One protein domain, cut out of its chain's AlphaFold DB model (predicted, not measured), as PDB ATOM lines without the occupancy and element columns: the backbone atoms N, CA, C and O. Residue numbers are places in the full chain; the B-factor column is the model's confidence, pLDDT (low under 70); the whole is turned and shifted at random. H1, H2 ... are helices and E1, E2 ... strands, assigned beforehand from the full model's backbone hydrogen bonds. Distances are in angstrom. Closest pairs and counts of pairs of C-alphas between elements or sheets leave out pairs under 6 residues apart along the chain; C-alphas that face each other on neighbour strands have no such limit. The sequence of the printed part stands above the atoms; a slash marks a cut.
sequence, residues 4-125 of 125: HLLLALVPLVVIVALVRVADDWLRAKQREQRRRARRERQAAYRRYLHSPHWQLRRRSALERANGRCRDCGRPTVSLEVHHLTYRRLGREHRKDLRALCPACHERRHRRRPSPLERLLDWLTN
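Overview. This is residues 4 to 125 of the 125 residues of a protein of Acidimicrobiaceae bacterium (UniProt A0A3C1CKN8). A small head is built round the short hairpin E1 E2, with H2 and H3 packing on it, and the very long helix H1 sticks out from the head as an arm with its residues 4 to 44. At the other end of the printed part, residues 114 to 120, mostly of H4, also stick out. The printed part has 122 residues, with four named helices and two named strands in the order H1 H2 E1 E2 H3 H4; the sheet, E1 - E2, is antiparallel and the class is mostly helix. The whole is extended, with a radius of gyration of the C-alphas of 24.7 A and spans of 85 by 34 by 28 A, the length being made by H1.

Along the chain. E1 is residues 80 to 83, 10.0 A, and E2 residues 97 to 100, 9.7 A. H2 is residues 52 to 63, 16.4 A, and H3 residues 102 to 110, 12.6 A. H1, residues 4 to 49, runs 68.5 A from C-alpha 4 at (36.466, 69.025, -30.939) to C-alpha 49 at (50.482, 36.742, 27.878). H4, residues 115 to 123, 12.7 A, ends with C-alpha 123 at (36.798, 18.197, 12.212).

Arrangement. E1 and E2 form a hairpin, antiparallel at 144 degrees, with N 80 and O 100 2.8 A apart, within hydrogen-bond range. The closest C-alphas of H2 and E2, Leu 62 and Ala 99, are 5.7 A apart. Those of E1 and H3, His 82 and His 105, are 6.5 A apart. H1 and H2 are close but not clearly touching, at a steep tilt of 67 degrees; their closest C-alphas, Tyr 48 and Trp 54, are 6.7 A apart. H4 is apart from H3. Every O i to N i+4 pair is within hydrogen-bond range in H2, H3 and H4, and 38 of 42 in H1.

Size, cuts and confidence. The C-alphas farthest apart, His 4 and Asn 66, are 85.3 A apart. The printed part has no cut; the links H2 to E1 and E1 to E2 are long. The pLDDT is under 70 at residues 4 to 8, 122, and 124 to 125.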
ATOM      1  N   HIS A   4      37.476  69.407 -31.937       63.00
ATOM      2  CA  HIS A   4      36.466  69.025 -30.939       63.00
ATOM      3  C   HIS A   4      36.784  67.702 -30.224       63.00
ATOM      4  O   HIS A   4      36.389  67.515 -29.077       63.00
ATOM      5  N   LEU A   5      37.550  66.810 -30.863       60.41
ATOM      6  CA  LEU A   5      37.955  65.529 -30.273       60.41
ATOM      7  C   LEU A   5      38.987  65.705 -29.147       60.41
ATOM      8  O   LEU A   5      38.943  64.978 -28.160       60.41
ATOM      9  N   LEU A   6      39.870  66.703 -29.241       60.16
ATOM     10  CA  LEU A   6      40.859  67.002 -28.196       60.16
ATOM     11  C   LEU A   6      40.213  67.615 -26.941       60.16
ATOM     12  O   LEU A   6      40.614  67.293 -25.825       60.16
ATOM     13  N   LEU A   7      39.166  68.430 -27.110       61.97
ATOM     14  CA  LEU A   7      38.436  69.062 -26.003       61.97
ATOM     15  C   LEU A   7      37.625  68.062 -25.162       61.97
ATOM     16  O   LEU A   7      37.458  68.280 -23.966       61.97
ATOM     17  N   ALA A   8      37.169  66.950 -25.749       67.56
ATOM     18  CA  ALA A   8      36.446  65.899 -25.026       67.56
ATOM     19  C   ALA A   8      37.365  64.982 -24.186       67.56
ATOM     20  O   ALA A   8      36.913  64.377 -23.214       67.56
ATOM     21  N   LEU A   9      38.659  64.892 -24.517       74.81
ATOM     22  CA  LEU A   9      39.621  64.032 -23.811       74.81
ATOM     23  C   LEU A   9      40.182  64.677 -22.535       74.81
ATOM     24  O   LEU A   9      40.449  63.976 -21.561       74.81
ATOM     25  N   VAL A  10      40.310  66.005 -22.502       80.06
ATOM     26  CA  VAL A  10      40.774  66.758 -21.321       80.06
ATOM     27  C   VAL A  10      39.920  66.498 -20.067       80.06
ATOM     28  O   VAL A  10      40.494  66.104 -19.049       80.06
ATOM     29  N   PRO A  11      38.577  66.645 -20.083       87.12
ATOM     30  CA  PRO A  11      37.762  66.389 -18.896       87.12
ATOM     31  C   PRO A  11      37.825  64.923 -18.460       87.12
ATOM     32  O   PRO A  11      37.852  64.649 -17.263       87.12
ATOM     33  N   LEU A  12      37.930  63.977 -19.400       87.94
ATOM     34  CA  LEU A  12      38.082  62.560 -19.077       87.94
ATOM     35  C   LEU A  12      39.406  62.282 -18.346       87.94
ATOM     36  O   LEU A  12      39.406  61.578 -17.337       87.94
ATOM     37  N   VAL A  13      40.523  62.864 -18.798       90.44
ATOM     38  CA  VAL A  13      41.828  62.728 -18.124       90.44
ATOM     39  C   VAL A  13      41.790  63.342 -16.723       90.44
ATOM     40  O   VAL A  13      42.286  62.723 -15.780       90.44
ATOM     41  N   VAL A  14      41.157  64.508 -16.561       92.81
ATOM     42  CA  VAL A  14      40.987  65.158 -15.251       92.81
ATOM     43  C   VAL A  14      40.141  64.291 -14.315       92.81
ATOM     44  O   VAL A  14      40.555  64.036 -13.187       92.81
ATOM     45  N   ILE A  15      38.998  63.772 -14.775       94.31
ATOM     46  CA  ILE A  15      38.131  62.890 -13.975       94.31
ATOM     47  C   ILE A  15      38.883  61.628 -13.553       94.31
ATOM     48  O   ILE A  15      38.865  61.258 -12.379       94.31
ATOM     49  N   VAL A  16      39.592  60.982 -14.481       94.25
ATOM     50  CA  VAL A  16      40.387  59.788 -14.179       94.25
ATOM     51  C   VAL A  16      41.487  60.103 -13.158       94.25
ATOM     52  O   VAL A  16      41.721  59.298 -12.253       94.25
ATOM     53  N   ALA A  17      42.146  61.261 -13.254       94.94
ATOM     54  CA  ALA A  17      43.136  61.692 -12.269       94.94
ATOM     55  C   ALA A  17      42.508  61.900 -10.879       94.94
ATOM     56  O   ALA A  17      43.039  61.391  -9.894       94.94
ATOM     57  N   LEU A  18      41.350  62.565 -10.797       96.62
ATOM     58  CA  LEU A  18      40.624  62.772  -9.537       96.62
ATOM     59  C   LEU A  18      40.183  61.449  -8.898       96.62
ATOM     60  O   LEU A  18      40.363  61.260  -7.695       96.62
ATOM     61  N   VAL A  19      39.669  60.507  -9.696       96.75
ATOM     62  CA  VAL A  19      39.297  59.167  -9.218       96.75
ATOM     63  C   VAL A  19      40.517  58.417  -8.684       96.75
ATOM     64  O   VAL A  19      40.421  57.788  -7.633       96.75
ATOM     65  N   ARG A  20      41.678  58.508  -9.348       96.38
ATOM     66  CA  ARG A  20      42.922  57.894  -8.850       96.38
ATOM     67  C   ARG A  20      43.382  58.504  -7.533       96.38
ATOM     68  O   ARG A  20      43.682  57.757  -6.610       96.38
ATOM     69  N   VAL A  21      43.367  59.831  -7.413       97.06
ATOM     70  CA  VAL A  21      43.707  60.520  -6.157       97.06
ATOM     71  C   VAL A  21      42.770  60.087  -5.023       97.06
ATOM     72  O   VAL A  21      43.231  59.792  -3.921       97.06
ATOM     73  N   ALA A  22      41.464  59.997  -5.291       96.69
ATOM     74  CA  ALA A  22      40.484  59.536  -4.310       96.69
ATOM     75  C   ALA A  22      40.690  58.059  -3.915       96.69
ATOM     76  O   ALA A  22      40.626  57.730  -2.727       96.69
ATOM     77  N   ASP A  23      40.971  57.175  -4.878       97.81
ATOM     78  CA  ASP A  23      41.256  55.755  -4.628       97.81
ATOM     79  C   ASP A  23      42.550  55.574  -3.822       97.81
ATOM     80  O   ASP A  23      42.571  54.845  -2.828       97.81
ATOM     81  N   ASP A  24      43.615  56.296  -4.171       97.44
ATOM     82  CA  ASP A  24      44.881  56.276  -3.437       97.44
ATOM     83  C   ASP A  24      44.699  56.752  -1.992       97.44
ATOM     84  O   ASP A  24      45.188  56.108  -1.054       97.44
ATOM     85  N   TRP A  25      43.924  57.822  -1.788       95.38
ATOM     86  CA  TRP A  25      43.559  58.298  -0.457       95.38
ATOM     87  C   TRP A  25      42.767  57.247   0.332       95.38
ATOM     88  O   TRP A  25      43.108  56.942   1.482       95.38
ATOM     89  N   LEU A  26      41.753  56.624  -0.280       97.44
ATOM     90  CA  LEU A  26      40.938  55.600   0.374       97.44
ATOM     91  C   LEU A  26      41.784  54.377   0.752       97.44
ATOM     92  O   LEU A  26      41.701  53.878   1.880       97.44
ATOM     93  N   ARG A  27      42.659  53.918  -0.150       97.38
ATOM     94  CA  ARG A  27      43.608  52.826   0.113       97.38
ATOM     95  C   ARG A  27      44.568  53.186   1.239       97.38
ATOM     96  O   ARG A  27      44.832  52.338   2.096       97.38
ATOM     97  N   ALA A  28      45.091  54.410   1.270       97.06
ATOM     98  CA  ALA A  28      45.948  54.881   2.355       97.06
ATOM     99  C   ALA A  28      45.203  54.852   3.699       97.06
ATOM    100  O   ALA A  28      45.722  54.301   4.677       97.06
ATOM    101  N   LYS A  29      43.951  55.325   3.731       97.81
ATOM    102  CA  LYS A  29      43.127  55.324   4.944       97.81
ATOM    103  C   LYS A  29      42.811  53.913   5.441       97.81
ATOM    104  O   LYS A  29      42.967  53.619   6.627       97.81
ATOM    105  N   GLN A  30      42.464  52.997   4.539       97.56
ATOM    106  CA  GLN A  30      42.255  51.587   4.879       97.56
ATOM    107  C   GLN A  30      43.537  50.925   5.409       97.56
ATOM    108  O   GLN A  30      43.489  50.146   6.366       97.56
ATOM    109  N   ARG A  31      44.707  51.228   4.824       97.75
ATOM    110  CA  ARG A  31      46.005  50.730   5.317       97.75
ATOM    111  C   ARG A  31      46.285  51.219   6.738       97.75
ATOM    112  O   ARG A  31      46.737  50.423   7.563       97.75
ATOM    113  N   GLU A  32      46.007  52.485   7.036       98.00
ATOM    114  CA  GLU A  32      46.144  53.063   8.376       98.00
ATOM    115  C   GLU A  32      45.253  52.334   9.394       98.00
ATOM    116  O   GLU A  32      45.754  51.821  10.400       98.00
ATOM    117  N   GLN A  33      43.958  52.189   9.100       97.62
ATOM    118  CA  GLN A  33      43.009  51.485   9.969       97.62
ATOM    119  C   GLN A  33      43.436  50.034  10.225       97.62
ATOM    120  O   GLN A  33      43.471  49.580  11.371       97.62
ATOM    121  N   ARG A  34      43.854  49.306   9.179       97.19
ATOM    122  CA  ARG A  34      44.369  47.931   9.309       97.19
ATOM    123  C   ARG A  34      45.619  47.864  10.189       97.19
ATOM    124  O   ARG A  34      45.740  46.947  11.007       97.19
ATOM    125  N   ARG A  35      46.546  48.821  10.048       97.50
ATOM    126  CA  ARG A  35      47.756  48.918  10.887       97.50
ATOM    127  C   ARG A  35      47.396  49.166  12.349       97.50
ATOM    128  O   ARG A  35      47.934  48.472  13.213       97.50
ATOM    129  N   ARG A  36      46.476  50.094  12.623       97.88
ATOM    130  CA  ARG A  36      45.981  50.378  13.976       97.88
ATOM    131  C   ARG A  36      45.336  49.142  14.603       97.88
ATOM    132  O   ARG A  36      45.798  48.694  15.650       97.88
ATOM    133  N   ALA A  37      44.392  48.510  13.910       96.38
ATOM    134  CA  ALA A  37      43.724  47.302  14.392       96.38
ATOM    135  C   ALA A  37      44.716  46.150  14.656       96.38
ATOM    136  O   ALA A  37      44.583  45.407  15.629       96.38
ATOM    137  N   ARG A  38      45.760  45.996  13.824       96.38
ATOM    138  CA  ARG A  38      46.838  45.022  14.074       96.38
ATOM    139  C   ARG A  38      47.609  45.344  15.357       96.38
ATOM    140  O   ARG A  38      47.867  44.425  16.131       96.38
ATOM    141  N   ARG A  39      47.980  46.610  15.581       97.31
ATOM    142  CA  ARG A  39      48.695  47.045  16.796       97.31
ATOM    143  C   ARG A  39      47.858  46.809  18.050       97.31
ATOM    144  O   ARG A  39      48.382  46.285  19.028       97.31
ATOM    145  N   GLU A  40      46.567  47.118  17.998       97.31
ATOM    146  CA  GLU A  40      45.629  46.881  19.101       97.31
ATOM    147  C   GLU A  40      45.507  45.386  19.423       97.31
ATOM    148  O   GLU A  40      45.672  44.999  20.580       97.31
ATOM    149  N   ARG A  41      45.346  44.519  18.409       94.25
ATOM    150  CA  ARG A  41      45.350  43.056  18.608       94.25
ATOM    151  C   ARG A  41      46.661  42.551  19.215       94.25
ATOM    152  O   ARG A  41      46.636  41.727  20.124       94.25
ATOM    153  N   GLN A  42      47.806  43.054  18.754       94.81
ATOM    154  CA  GLN A  42      49.115  42.692  19.311       94.81
ATOM    155  C   GLN A  42      49.287  43.167  20.757       94.81
ATOM    156  O   GLN A  42      49.858  42.450  21.575       94.81
ATOM    157  N   ALA A  43      48.807  44.366  21.087       97.38
ATOM    158  CA  ALA A  43      48.815  44.872  22.453       97.38
ATOM    159  C   ALA A  43      47.909  44.029  23.362       97.38
ATOM    160  O   ALA A  43      48.336  43.628  24.441       97.38
ATOM    161  N   ALA A  44      46.700  43.689  22.906       95.81
ATOM    162  CA  ALA A  44      45.789  42.813  23.635       95.81
ATOM    163  C   ALA A  44      46.397  41.425  23.882       95.81
ATOM    164  O   ALA A  44      46.384  40.954  25.015       95.81
ATOM    165  N   TYR A  45      47.007  40.816  22.860       95.00
ATOM    166  CA  TYR A  45      47.687  39.528  23.002       95.00
ATOM    167  C   TYR A  45      48.861  39.596  23.988       95.00
ATOM    168  O   TYR A  45      48.976  38.739  24.857       95.00
ATOM    169  N   ARG A  46      49.693  40.646  23.930       96.56
ATOM    170  CA  ARG A  46      50.776  40.846  24.911       96.56
ATOM    171  C   ARG A  46      50.244  40.977  26.337       96.56
ATOM    172  O   ARG A  46      50.756  40.315  27.229       96.56
ATOM    173  N   ARG A  47      49.182  41.764  26.551       97.81
ATOM    174  CA  ARG A  47      48.522  41.861  27.867       97.81
ATOM    175  C   ARG A  47      48.016  40.501  28.342       97.81
ATOM    176  O   ARG A  47      48.232  40.146  29.495       97.81
ATOM    177  N   TYR A  48      47.410  39.720  27.451       97.00
ATOM    178  CA  TYR A  48      46.976  38.363  27.762       97.00
ATOM    179  C   TYR A  48      48.146  37.466  28.199       97.00
ATOM    180  O   TYR A  48      48.047  36.815  29.237       97.00
ATOM    181  N   LEU A  49      49.281  37.496  27.494       96.88
ATOM    182  CA  LEU A  49      50.482  36.742  27.878       96.88
ATOM    183  C   LEU A  49      51.100  37.192  29.217       96.88
ATOM    184  O   LEU A  49      51.895  36.461  29.802       96.88
ATOM    185  N   HIS A  50      50.744  38.365  29.734       97.38
ATOM    186  CA  HIS A  50      51.142  38.809  31.074       97.38
ATOM    187  C   HIS A  50      50.065  38.568  32.140       97.38
ATOM    188  O   HIS A  50      50.302  38.822  33.316       97.38
ATOM    189  N   SER A  51      48.895  38.052  31.759       97.88
ATOM    190  CA  SER A  51      47.804  37.799  32.699       97.88
ATOM    191  C   SER A  51      48.105  36.615  33.634       97.88
ATOM    192  O   SER A  51      48.729  35.638  33.204       97.88
ATOM    193  N   PRO A  52      47.599  36.627  34.884       98.31
ATOM    194  CA  PRO A  52      47.722  35.487  35.798       98.31
ATOM    195  C   PRO A  52      47.161  34.189  35.205       98.31
ATOM    196  O   PRO A  52      47.748  33.120  35.355       98.31
ATOM    197  N   HIS A  53      46.053  34.291  34.468       97.00
ATOM    198  CA  HIS A  53      45.403  33.163  33.805       97.00
ATOM    199  C   HIS A  53      46.328  32.457  32.806       97.00
ATOM    200  O   HIS A  53      46.501  31.239  32.889       97.00
ATOM    201  N   TRP A  54      46.993  33.208  31.922       98.19
ATOM    202  CA  TRP A  54      47.978  32.621  31.016       98.19
ATOM    203  C   TRP A  54      49.167  32.026  31.777       98.19
ATOM    204  O   TRP A  54      49.607  30.923  31.456       98.19
ATOM    205  N   GLN A  55      49.677  32.710  32.805       98.25
ATOM    206  CA  GLN A  55      50.826  32.220  33.575       98.25
ATOM    207  C   GLN A  55      50.536  30.881  34.271       98.25
ATOM    208  O   GLN A  55      51.396  29.998  34.273       98.25
ATOM    209  N   LEU A  56      49.313  30.677  34.776       97.81
ATOM    210  CA  LEU A  56      48.865  29.392  35.326       97.81
ATOM    211  C   LEU A  56      48.856  28.285  34.261       97.81
ATOM    212  O   LEU A  56      49.390  27.195  34.478       97.81
ATOM    213  N   ARG A  57      48.307  28.566  33.073       97.50
ATOM    214  CA  ARG A  57      48.280  27.608  31.953       97.50
ATOM    215  C   ARG A  57      49.679  27.266  31.459       97.50
ATOM    216  O   ARG A  57      49.979  26.092  31.231       97.50
ATOM    217  N   ARG A  58      50.533  28.286  31.333       98.06
ATOM    218  CA  ARG A  58      51.943  28.158  30.966       98.06
ATOM    219  C   ARG A  58      52.660  27.246  31.953       98.06
ATOM    220  O   ARG A  58      53.276  26.275  31.525       98.06
ATOM    221  N   ARG A  59      52.537  27.512  33.257       98.19
ATOM    222  CA  ARG A  59      53.149  26.699  34.314       98.19
ATOM    223  C   ARG A  59      52.713  25.237  34.222       98.19
ATOM    224  O   ARG A  59      53.567  24.368  34.092       98.19
ATOM    225  N   SER A  60      51.407  24.981  34.139       97.88
ATOM    226  CA  SER A  60      50.886  23.615  34.015       97.88
ATOM    227  C   SER A  60      51.407  22.894  32.763       97.88
ATOM    228  O   SER A  60      51.653  21.690  32.789       97.88
ATOM    229  N   ALA A  61      51.589  23.592  31.637       97.94
ATOM    230  CA  ALA A  61      52.177  22.991  30.440       97.94
ATOM    231  C   ALA A  61      53.656  22.613  30.628       97.94
ATOM    232  O   ALA A  61      54.068  21.557  30.143       97.94
ATOM    233  N   LEU A  62      54.425  23.446  31.333       98.12
ATOM    234  CA  LEU A  62      55.839  23.206  31.630       98.12
ATOM    235  C   LEU A  62      56.031  22.066  32.639       98.12
ATOM    236  O   LEU A  62      56.838  21.174  32.392       98.12
ATOM    237  N   GLU A  63      55.244  22.038  33.715       97.81
ATOM    238  CA  GLU A  63      55.277  20.972  34.729       97.81
ATOM    239  C   GLU A  63      54.996  19.601  34.104       97.81
ATOM    240  O   GLU A  63      55.772  18.662  34.272       97.81
ATOM    241  N   ARG A  64      53.955  19.497  33.265       97.25
ATOM    242  CA  ARG A  64      53.636  18.258  32.526       97.25
ATOM    243  C   ARG A  64      54.752  17.788  31.596       97.25
ATOM    244  O   ARG A  64      54.770  16.625  31.194       97.25
ATOM    245  N   ALA A  65      55.619  18.698  31.166       97.44
ATOM    246  CA  ALA A  65      56.728  18.378  30.282       97.44
ATOM    247  C   ALA A  65      57.951  17.849  31.034       97.44
ATOM    248  O   ALA A  65      58.814  17.245  30.401       97.44
ATOM    249  N   ASN A  66      58.001  18.037  32.357       97.25
ATOM    250  CA  ASN A  66      59.038  17.524  33.244       97.25
ATOM    251  C   ASN A  66      60.463  17.792  32.717       97.25
ATOM    252  O   ASN A  66      61.264  16.875  32.541       97.25
ATOM    253  N   GLY A  67      60.733  19.047  32.341       97.00
ATOM    254  CA  GLY A  67      62.042  19.482  31.832       97.00
ATOM    255  C   GLY A  67      62.431  18.929  30.455       97.00
ATOM    256  O   GLY A  67      63.576  19.090  30.037       97.00
ATOM    257  N   ARG A  68      61.516  18.277  29.724       98.31
ATOM    258  CA  ARG A  68      61.792  17.670  28.414       98.31
ATOM    259  C   ARG A  68      60.929  18.267  27.313       98.31
ATOM    260  O   ARG A  68      59.727  18.471  27.464       98.31
ATOM    261  N   CYS A  69      61.543  18.507  26.157       98.44
ATOM    262  CA  CYS A  69      60.825  18.970  24.976       98.44
ATOM    263  C   CYS A  69      59.791  17.925  24.532       98.44
ATOM    264  O   CYS A  69      60.136  16.767  24.298       98.44
ATOM    265  N   ARG A  70      58.532  18.331  24.335       98.00
ATOM    266  CA  ARG A  70      57.467  17.409  23.907       98.00
ATOM    267  C   ARG A  70      57.552  17.001  22.435       98.00
ATOM    268  O   ARG A  70      56.816  16.105  22.042       98.00
ATOM    269  N   ASP A  71      58.399  17.632  21.623       96.81
ATOM    270  CA  ASP A  71      58.613  17.225  20.224       96.81
ATOM    271  C   ASP A  71      59.824  16.308  20.045       96.81
ATOM    272  O   ASP A  71      59.710  15.295  19.371       96.81
ATOM    273  N   CYS A  72      60.978  16.647  20.627       97.75
ATOM    274  CA  CYS A  72      62.212  15.876  20.426       97.75
ATOM    275  C   CYS A  72      62.651  15.044  21.638       97.75
ATOM    276  O   CYS A  72      63.669  14.364  21.558       97.75
ATOM    277  N   GLY A  73      61.963  15.143  22.779       97.50
ATOM    278  CA  GLY A  73      62.272  14.395  24.005       97.50
ATOM    279  C   GLY A  73      63.527  14.847  24.763       97.50
ATOM    280  O   GLY A  73      63.742  14.418  25.898       97.50
ATOM    281  N   ARG A  74      64.352  15.725  24.177       97.62
ATOM    282  CA  ARG A  74      65.601  16.184  24.801       97.62
ATOM    283  C   ARG A  74      65.317  17.007  26.065       97.62
ATOM    284  O   ARG A  74      64.413  17.852  26.030       97.62
ATOM    285  N   PRO A  75      66.064  16.777  27.161       96.56
ATOM    286  CA  PRO A  75      65.985  17.620  28.346       96.56
ATOM    287  C   PRO A  75      66.507  19.023  28.034       96.56
ATOM    288  O   PRO A  75      67.400  19.196  27.202       96.56
ATOM    289  N   THR A  76      65.932  20.036  28.672       95.31
ATOM    290  CA  THR A  76      66.388  21.420  28.552       95.31
ATOM    291  C   THR A  76      65.909  22.256  29.734       95.31
ATOM    292  O   THR A  76      64.823  22.033  30.266       95.31
ATOM    293  N   VAL A  77      66.709  23.253  30.106       92.25
ATOM    294  CA  VAL A  77      66.354  24.249  31.127       92.25
ATOM    295  C   VAL A  77      65.469  25.371  30.572       92.25
ATOM    296  O   VAL A  77      64.836  26.091  31.336       92.25
ATOM    297  N   SER A  78      65.389  25.519  29.245       95.25
ATOM    298  CA  SER A  78      64.726  26.639  28.568       95.25
ATOM    299  C   SER A  78      63.513  26.188  27.749       95.25
ATOM    300  O   SER A  78      63.464  26.325  26.529       95.25
ATOM    301  N   LEU A  79      62.504  25.628  28.418       98.19
ATOM    302  CA  LEU A  79      61.242  25.283  27.758       98.19
ATOM    303  C   LEU A  79      60.355  26.515  27.512       98.19
ATOM    304  O   LEU A  79      60.090  27.323  28.403       98.19
ATOM    305  N   GLU A  80      59.809  26.583  26.302       97.94
ATOM    306  CA  GLU A  80      58.841  27.576  25.840       97.94
ATOM    307  C   GLU A  80      57.495  26.903  25.554       97.94
ATOM    308  O   GLU A  80      57.443  25.749  25.129       97.94
ATOM    309  N   VAL A  81      56.382  27.605  25.779       97.94
ATOM    310  CA  VAL A  81      55.042  27.067  25.498       97.94
ATOM    311  C   VAL A  81      54.561  27.555  24.138       97.94
ATOM    312  O   VAL A  81      54.327  28.746  23.945       97.94
ATOM    313  N   HIS A  82      54.354  26.609  23.228       96.94
ATOM    314  CA  HIS A  82      53.770  26.821  21.914       96.94
ATOM    315  C   HIS A  82      52.250  26.664  21.948       96.94
ATOM    316  O   HIS A  82      51.745  25.693  22.519       96.94
ATOM    317  N   HIS A  83      51.534  27.548  21.256       95.56
ATOM    318  CA  HIS A  83      50.124  27.341  20.933       95.56
ATOM    319  C   HIS A  83      50.015  26.493  19.663       95.56
ATOM    320  O   HIS A  83      50.439  26.926  18.597       95.56
ATOM    321  N   LEU A  84      49.428  25.299  19.757       92.81
ATOM    322  CA  LEU A  84      49.110  24.466  18.589       92.81
ATOM    323  C   LEU A  84      47.899  25.002  17.816       92.81
ATOM    324  O   LEU A  84      47.782  24.768  16.619       92.81
ATOM    325  N   THR A  85      47.015  25.733  18.494       89.50
ATOM    326  CA  THR A  85      45.889  26.439  17.884       89.50
ATOM    327  C   THR A  85      45.593  27.721  18.654       89.50
ATOM    328  O   THR A  85      45.773  27.791  19.869       89.50
ATOM    329  N   TYR A  86      45.117  28.738  17.937       90.62
ATOM    330  CA  TYR A  86      44.694  30.023  18.500       90.62
ATOM    331  C   TYR A  86      43.165  30.161  18.585       90.62
ATOM    332  O   TYR A  86      42.673  31.182  19.057       90.62
ATOM    333  N   ARG A  87      42.396  29.141  18.159       90.56
ATOM    334  CA  ARG A  87      40.919  29.182  18.107       90.56
ATOM    335  C   ARG A  87      40.269  29.465  19.469       90.56
ATOM    336  O   ARG A  87      39.215  30.084  19.520       90.56
ATOM    337  N   ARG A  88      40.902  29.028  20.563       92.81
ATOM    338  CA  ARG A  88      40.434  29.196  21.952       92.81
ATOM    339  C   ARG A  88      41.380  30.064  22.781       92.81
ATOM    340  O   ARG A  88      41.629  29.765  23.945       92.81
ATOM    341  N   LEU A  89      41.948  31.110  22.187       92.81
ATOM    342  CA  LEU A  89      42.822  32.030  22.914       92.81
ATOM    343  C   LEU A  89      42.099  32.597  24.156       92.81
ATOM    344  O   LEU A  89      40.983  33.105  24.048       92.81
ATOM    345  N   GLY A  90      42.710  32.473  25.334       92.06
ATOM    346  CA  GLY A  90      42.118  32.821  26.633       92.06
ATOM    347  C   GLY A  90      41.237  31.729  27.262       92.06
ATOM    348  O   GLY A  90      40.761  31.881  28.390       92.06
ATOM    349  N   ARG A  91      41.006  30.610  26.573       95.12
ATOM    350  CA  ARG A  91      40.238  29.441  27.044       95.12
ATOM    351  C   ARG A  91      40.875  28.131  26.570       95.12
ATOM    352  O   ARG A  91      40.184  27.171  26.249       95.12
ATOM    353  N   GLU A  92      42.199  28.095  26.508       95.75
ATOM    354  CA  GLU A  92      42.954  27.008  25.895       95.75
ATOM    355  C   GLU A  92      42.694  25.683  26.609       95.75
ATOM    356  O   GLU A  92      42.566  25.607  27.832       95.75
ATOM    357  N   HIS A  93      42.665  24.590  25.870       95.12
ATOM    358  CA  HIS A  93      42.676  23.262  26.462       95.12
ATOM    359  C   HIS A  93      44.111  22.809  26.727       95.12
ATOM    360  O   HIS A  93      45.070  23.322  26.150       95.12
ATOM    361  N   ARG A  94      44.282  21.778  27.565       94.69
ATOM    362  CA  ARG A  94      45.609  21.174  27.800       94.69
ATOM    363  C   ARG A  94      46.285  20.741  26.494       94.69
ATOM    364  O   ARG A  94      47.502  20.860  26.399       94.69
ATOM    365  N   LYS A  95      45.497  20.268  25.518       94.19
ATOM    366  CA  LYS A  95      45.957  19.839  24.188       94.19
ATOM    367  C   LYS A  95      46.373  20.991  23.272       94.19
ATOM    368  O   LYS A  95      47.085  20.741  22.314       94.19
ATOM    369  N   ASP A  96      45.975  22.227  23.571       95.06
ATOM    370  CA  ASP A  96      46.276  23.389  22.723       95.06
ATOM    371  C   ASP A  96      47.682  23.934  22.981       95.06
ATOM    372  O   ASP A  96      48.198  24.709  22.181       95.06
ATOM    373  N   LEU A  97      48.307  23.528  24.090       97.25
ATOM    374  CA  LEU A  97      49.581  24.052  24.563       97.25
ATOM    375  C   LEU A  97      50.635  22.951  24.633       97.25
ATOM    376  O   LEU A  97      50.415  21.893  25.230       97.25
ATOM    377  N   ARG A  98      51.816  23.224  24.078       97.50
ATOM    378  CA  ARG A  98      52.925  22.265  24.031       97.50
ATOM    379  C   ARG A  98      54.228  22.911  24.482       97.50
ATOM    380  O   ARG A  98      54.638  23.912  23.913       97.50
ATOM    381  N   ALA A  99      54.889  22.327  25.480       98.44
ATOM    382  CA  ALA A  99      56.200  22.787  25.933       98.44
ATOM    383  C   ALA A  99      57.315  22.242  25.027       98.44
ATOM    384  O   ALA A  99      57.423  21.028  24.826       98.44
ATOM    385  N   LEU A 100      58.136  23.130  24.482       98.38
ATOM    386  CA  LEU A 100      59.142  22.845  23.466       98.38
ATOM    387  C   LEU A 100      60.471  23.507  23.827       98.38
ATOM    388  O   LEU A 100      60.488  24.553  24.463       98.38
ATOM    389  N   CYS A 101      61.590  22.923  23.393       98.38
ATOM    390  CA  CYS A 101      62.855  23.660  23.390       98.38
ATOM    391  C   CYS A 101      62.839  24.738  22.288       98.38
ATOM    392  O   CYS A 101      62.091  24.574  21.312       98.38
ATOM    393  N   PRO A 102      63.699  25.771  22.359       97.50
ATOM    394  CA  PRO A 102      63.652  26.905  21.430       97.50
ATOM    395  C   PRO A 102      63.786  26.479  19.961       97.50
ATOM    396  O   PRO A 102      63.037  26.922  19.096       97.50
ATOM    397  N   ALA A 103      64.655  25.502  19.678       96.88
ATOM    398  CA  ALA A 103      64.822  24.965  18.328       96.88
ATOM    399  C   ALA A 103      63.549  24.283  17.789       96.88
ATOM    400  O   ALA A 103      63.226  24.409  16.610       96.88
ATOM    401  N   CYS A 104      62.812  23.544  18.627       97.69
ATOM    402  CA  CYS A 104      61.547  22.929  18.207       97.69
ATOM    403  C   CYS A 104      60.435  23.974  18.074       97.69
ATOM    404  O   CYS A 104      59.614  23.872  17.163       97.69
ATOM    405  N   HIS A 105      60.429  24.967  18.964       97.31
ATOM    406  CA  HIS A 105      59.485  26.073  18.951       97.31
ATOM    407  C   HIS A 105      59.573  26.865  17.636       97.31
ATOM    408  O   HIS A 105      58.577  27.007  16.924       97.31
ATOM    409  N   GLU A 106      60.785  27.244  17.233       95.75
ATOM    410  CA  GLU A 106      61.049  27.931  15.967       95.75
ATOM    411  C   GLU A 106      60.657  27.079  14.745       95.75
ATOM    412  O   GLU A 106      60.009  27.561  13.813       95.75
ATOM    413  N   ARG A 107      60.971  25.773  14.752       95.62
ATOM    414  CA  ARG A 107      60.551  24.869  13.663       95.62
ATOM    415  C   ARG A 107      59.033  24.807  13.508       95.62
ATOM    416  O   ARG A 107      58.549  24.759  12.378       95.62
ATOM    417  N   ARG A 108      58.276  24.812  14.609       93.12
ATOM    418  CA  ARG A 108      56.805  24.836  14.566       93.12
ATOM    419  C   ARG A 108      56.280  26.139  13.963       93.12
ATOM    420  O   ARG A 108      55.369  26.067  13.150       93.12
ATOM    421  N   HIS A 109      56.885  27.288  14.274       91.50
ATOM    422  CA  HIS A 109      56.513  28.567  13.653       91.50
ATOM    423  C   HIS A 109      56.748  28.602  12.138       91.50
ATOM    424  O   HIS A 109      55.966  29.212  11.411       91.50
ATOM    425  N   ARG A 110      57.795  27.930  11.646       91.44
ATOM    426  CA  ARG A 110      58.100  27.852  10.206       91.44
ATOM    427  C   ARG A 110      57.239  26.838   9.456       91.44
ATOM    428  O   ARG A 110      57.057  26.960   8.245       91.44
ATOM    429  N   ARG A 111      56.730  25.819  10.149       86.94
ATOM    430  CA  ARG A 111      55.966  24.735   9.531       86.94
ATOM    431  C   ARG A 111      54.605  25.239   9.055       86.94
ATOM    432  O   ARG A 111      53.782  25.686   9.847       86.94
ATOM    433  N   ARG A 112      54.323  25.074   7.761       79.81
ATOM    434  CA  ARG A 112      52.961  25.208   7.230       79.81
ATOM    435  C   ARG A 112      52.206  23.888   7.431       79.81
ATOM    436  O   ARG A 112      52.740  22.850   7.039       79.81
ATOM    437  N   PRO A 113      50.995  23.894   8.016       76.31
ATOM    438  CA  PRO A 113      50.188  22.685   8.112       76.31
ATOM    439  C   PRO A 113      49.767  22.227   6.713       76.31
ATOM    440  O   PRO A 113      49.395  23.048   5.863       76.31
ATOM    441  N   SER A 114      49.828  20.918   6.479       79.94
ATOM    442  CA  SER A 114      49.356  20.304   5.235       79.94
ATOM    443  C   SER A 114      47.836  20.485   5.060       79.94
ATOM    444  O   SER A 114      47.132  20.750   6.039       79.94
ATOM    445  N   PRO A 115      47.289  20.347   3.835       84.75
ATOM    446  CA  PRO A 115      45.842  20.383   3.618       84.75
ATOM    447  C   PRO A 115      45.063  19.406   4.510       84.75
ATOM    448  O   PRO A 115      44.048  19.795   5.084       84.75
ATOM    449  N   LEU A 116      45.574  18.185   4.694       79.38
ATOM    450  CA  LEU A 116      44.957  17.169   5.550       79.38
ATOM    451  C   LEU A 116      44.934  17.593   7.024       79.38
ATOM    452  O   LEU A 116      43.917  17.450   7.692       79.38
ATOM    453  N   GLU A 117      46.026  18.164   7.530       77.69
ATOM    454  CA  GLU A 117      46.076  18.660   8.911       77.69
ATOM    455  C   GLU A 117      45.106  19.818   9.147       77.69
ATOM    456  O   GLU A 117      44.511  19.905  10.218       77.69
ATOM    457  N   ARG A 118      44.898  20.685   8.146       76.75
ATOM    458  CA  ARG A 118      43.885  21.749   8.226       76.75
ATOM    459  C   ARG A 118      42.468  21.178   8.278       76.75
ATOM    460  O   ARG A 118      41.651  21.681   9.043       76.75
ATOM    461  N   LEU A 119      42.189  20.133   7.495       76.19
ATOM    462  CA  LEU A 119      40.897  19.445   7.513       76.19
ATOM    463  C   LEU A 119      40.652  18.756   8.863       76.19
ATOM    464  O   LEU A 119      39.586  18.911   9.452       76.19
ATOM    465  N   LEU A 120      41.652  18.048   9.392       72.44
ATOM    466  CA  LEU A 120      41.561  17.389  10.697       72.44
ATOM    467  C   LEU A 120      41.376  18.393  11.846       72.44
ATOM    468  O   LEU A 120      40.588  18.129  12.753       72.44
ATOM    469  N   ASP A 121      42.042  19.552  11.809       73.31
ATOM    470  CA  ASP A 121      41.827  20.611  12.806       73.31
ATOM    471  C   ASP A 121      40.413  21.211  12.719       73.31
ATOM    472  O   ASP A 121      39.871  21.629  13.735       73.31
ATOM    473  N   TRP A 122      39.778  21.224  11.540       69.12
ATOM    474  CA  TRP A 122      38.373  21.627  11.403       69.12
ATOM    475  C   TRP A 122      37.412  20.582  11.985       69.12
ATOM    476  O   TRP A 122      36.470  20.942  12.677       69.12
ATOM    477  N   LEU A 123      37.670  19.290  11.757       71.06
ATOM    478  CA  LEU A 123      36.798  18.197  12.212       71.06
ATOM    479  C   LEU A 123      36.870  17.924  13.724       71.06
ATOM    480  O   LEU A 123      35.940  17.364  14.295       71.06
ATOM    481  N   THR A 124      37.983  18.268  14.375       62.12
ATOM    482  CA  THR A 124      38.270  17.875  15.772       62.12
ATOM    483  C   THR A 124      38.267  19.040  16.773       62.12
ATOM    484  O   THR A 124      38.621  18.854  17.949       62.12
ATOM    485  N   ASN A 125      37.878  20.242  16.327       58.72
ATOM    486  CA  ASN A 125      37.788  21.475  17.122       58.72
ATOM    487  C   ASN A 125      36.649  22.375  16.657       58.72
ATOM    488  O   ASN A 125      36.189  23.151  17.522       58.72
TER     489      ASN A 125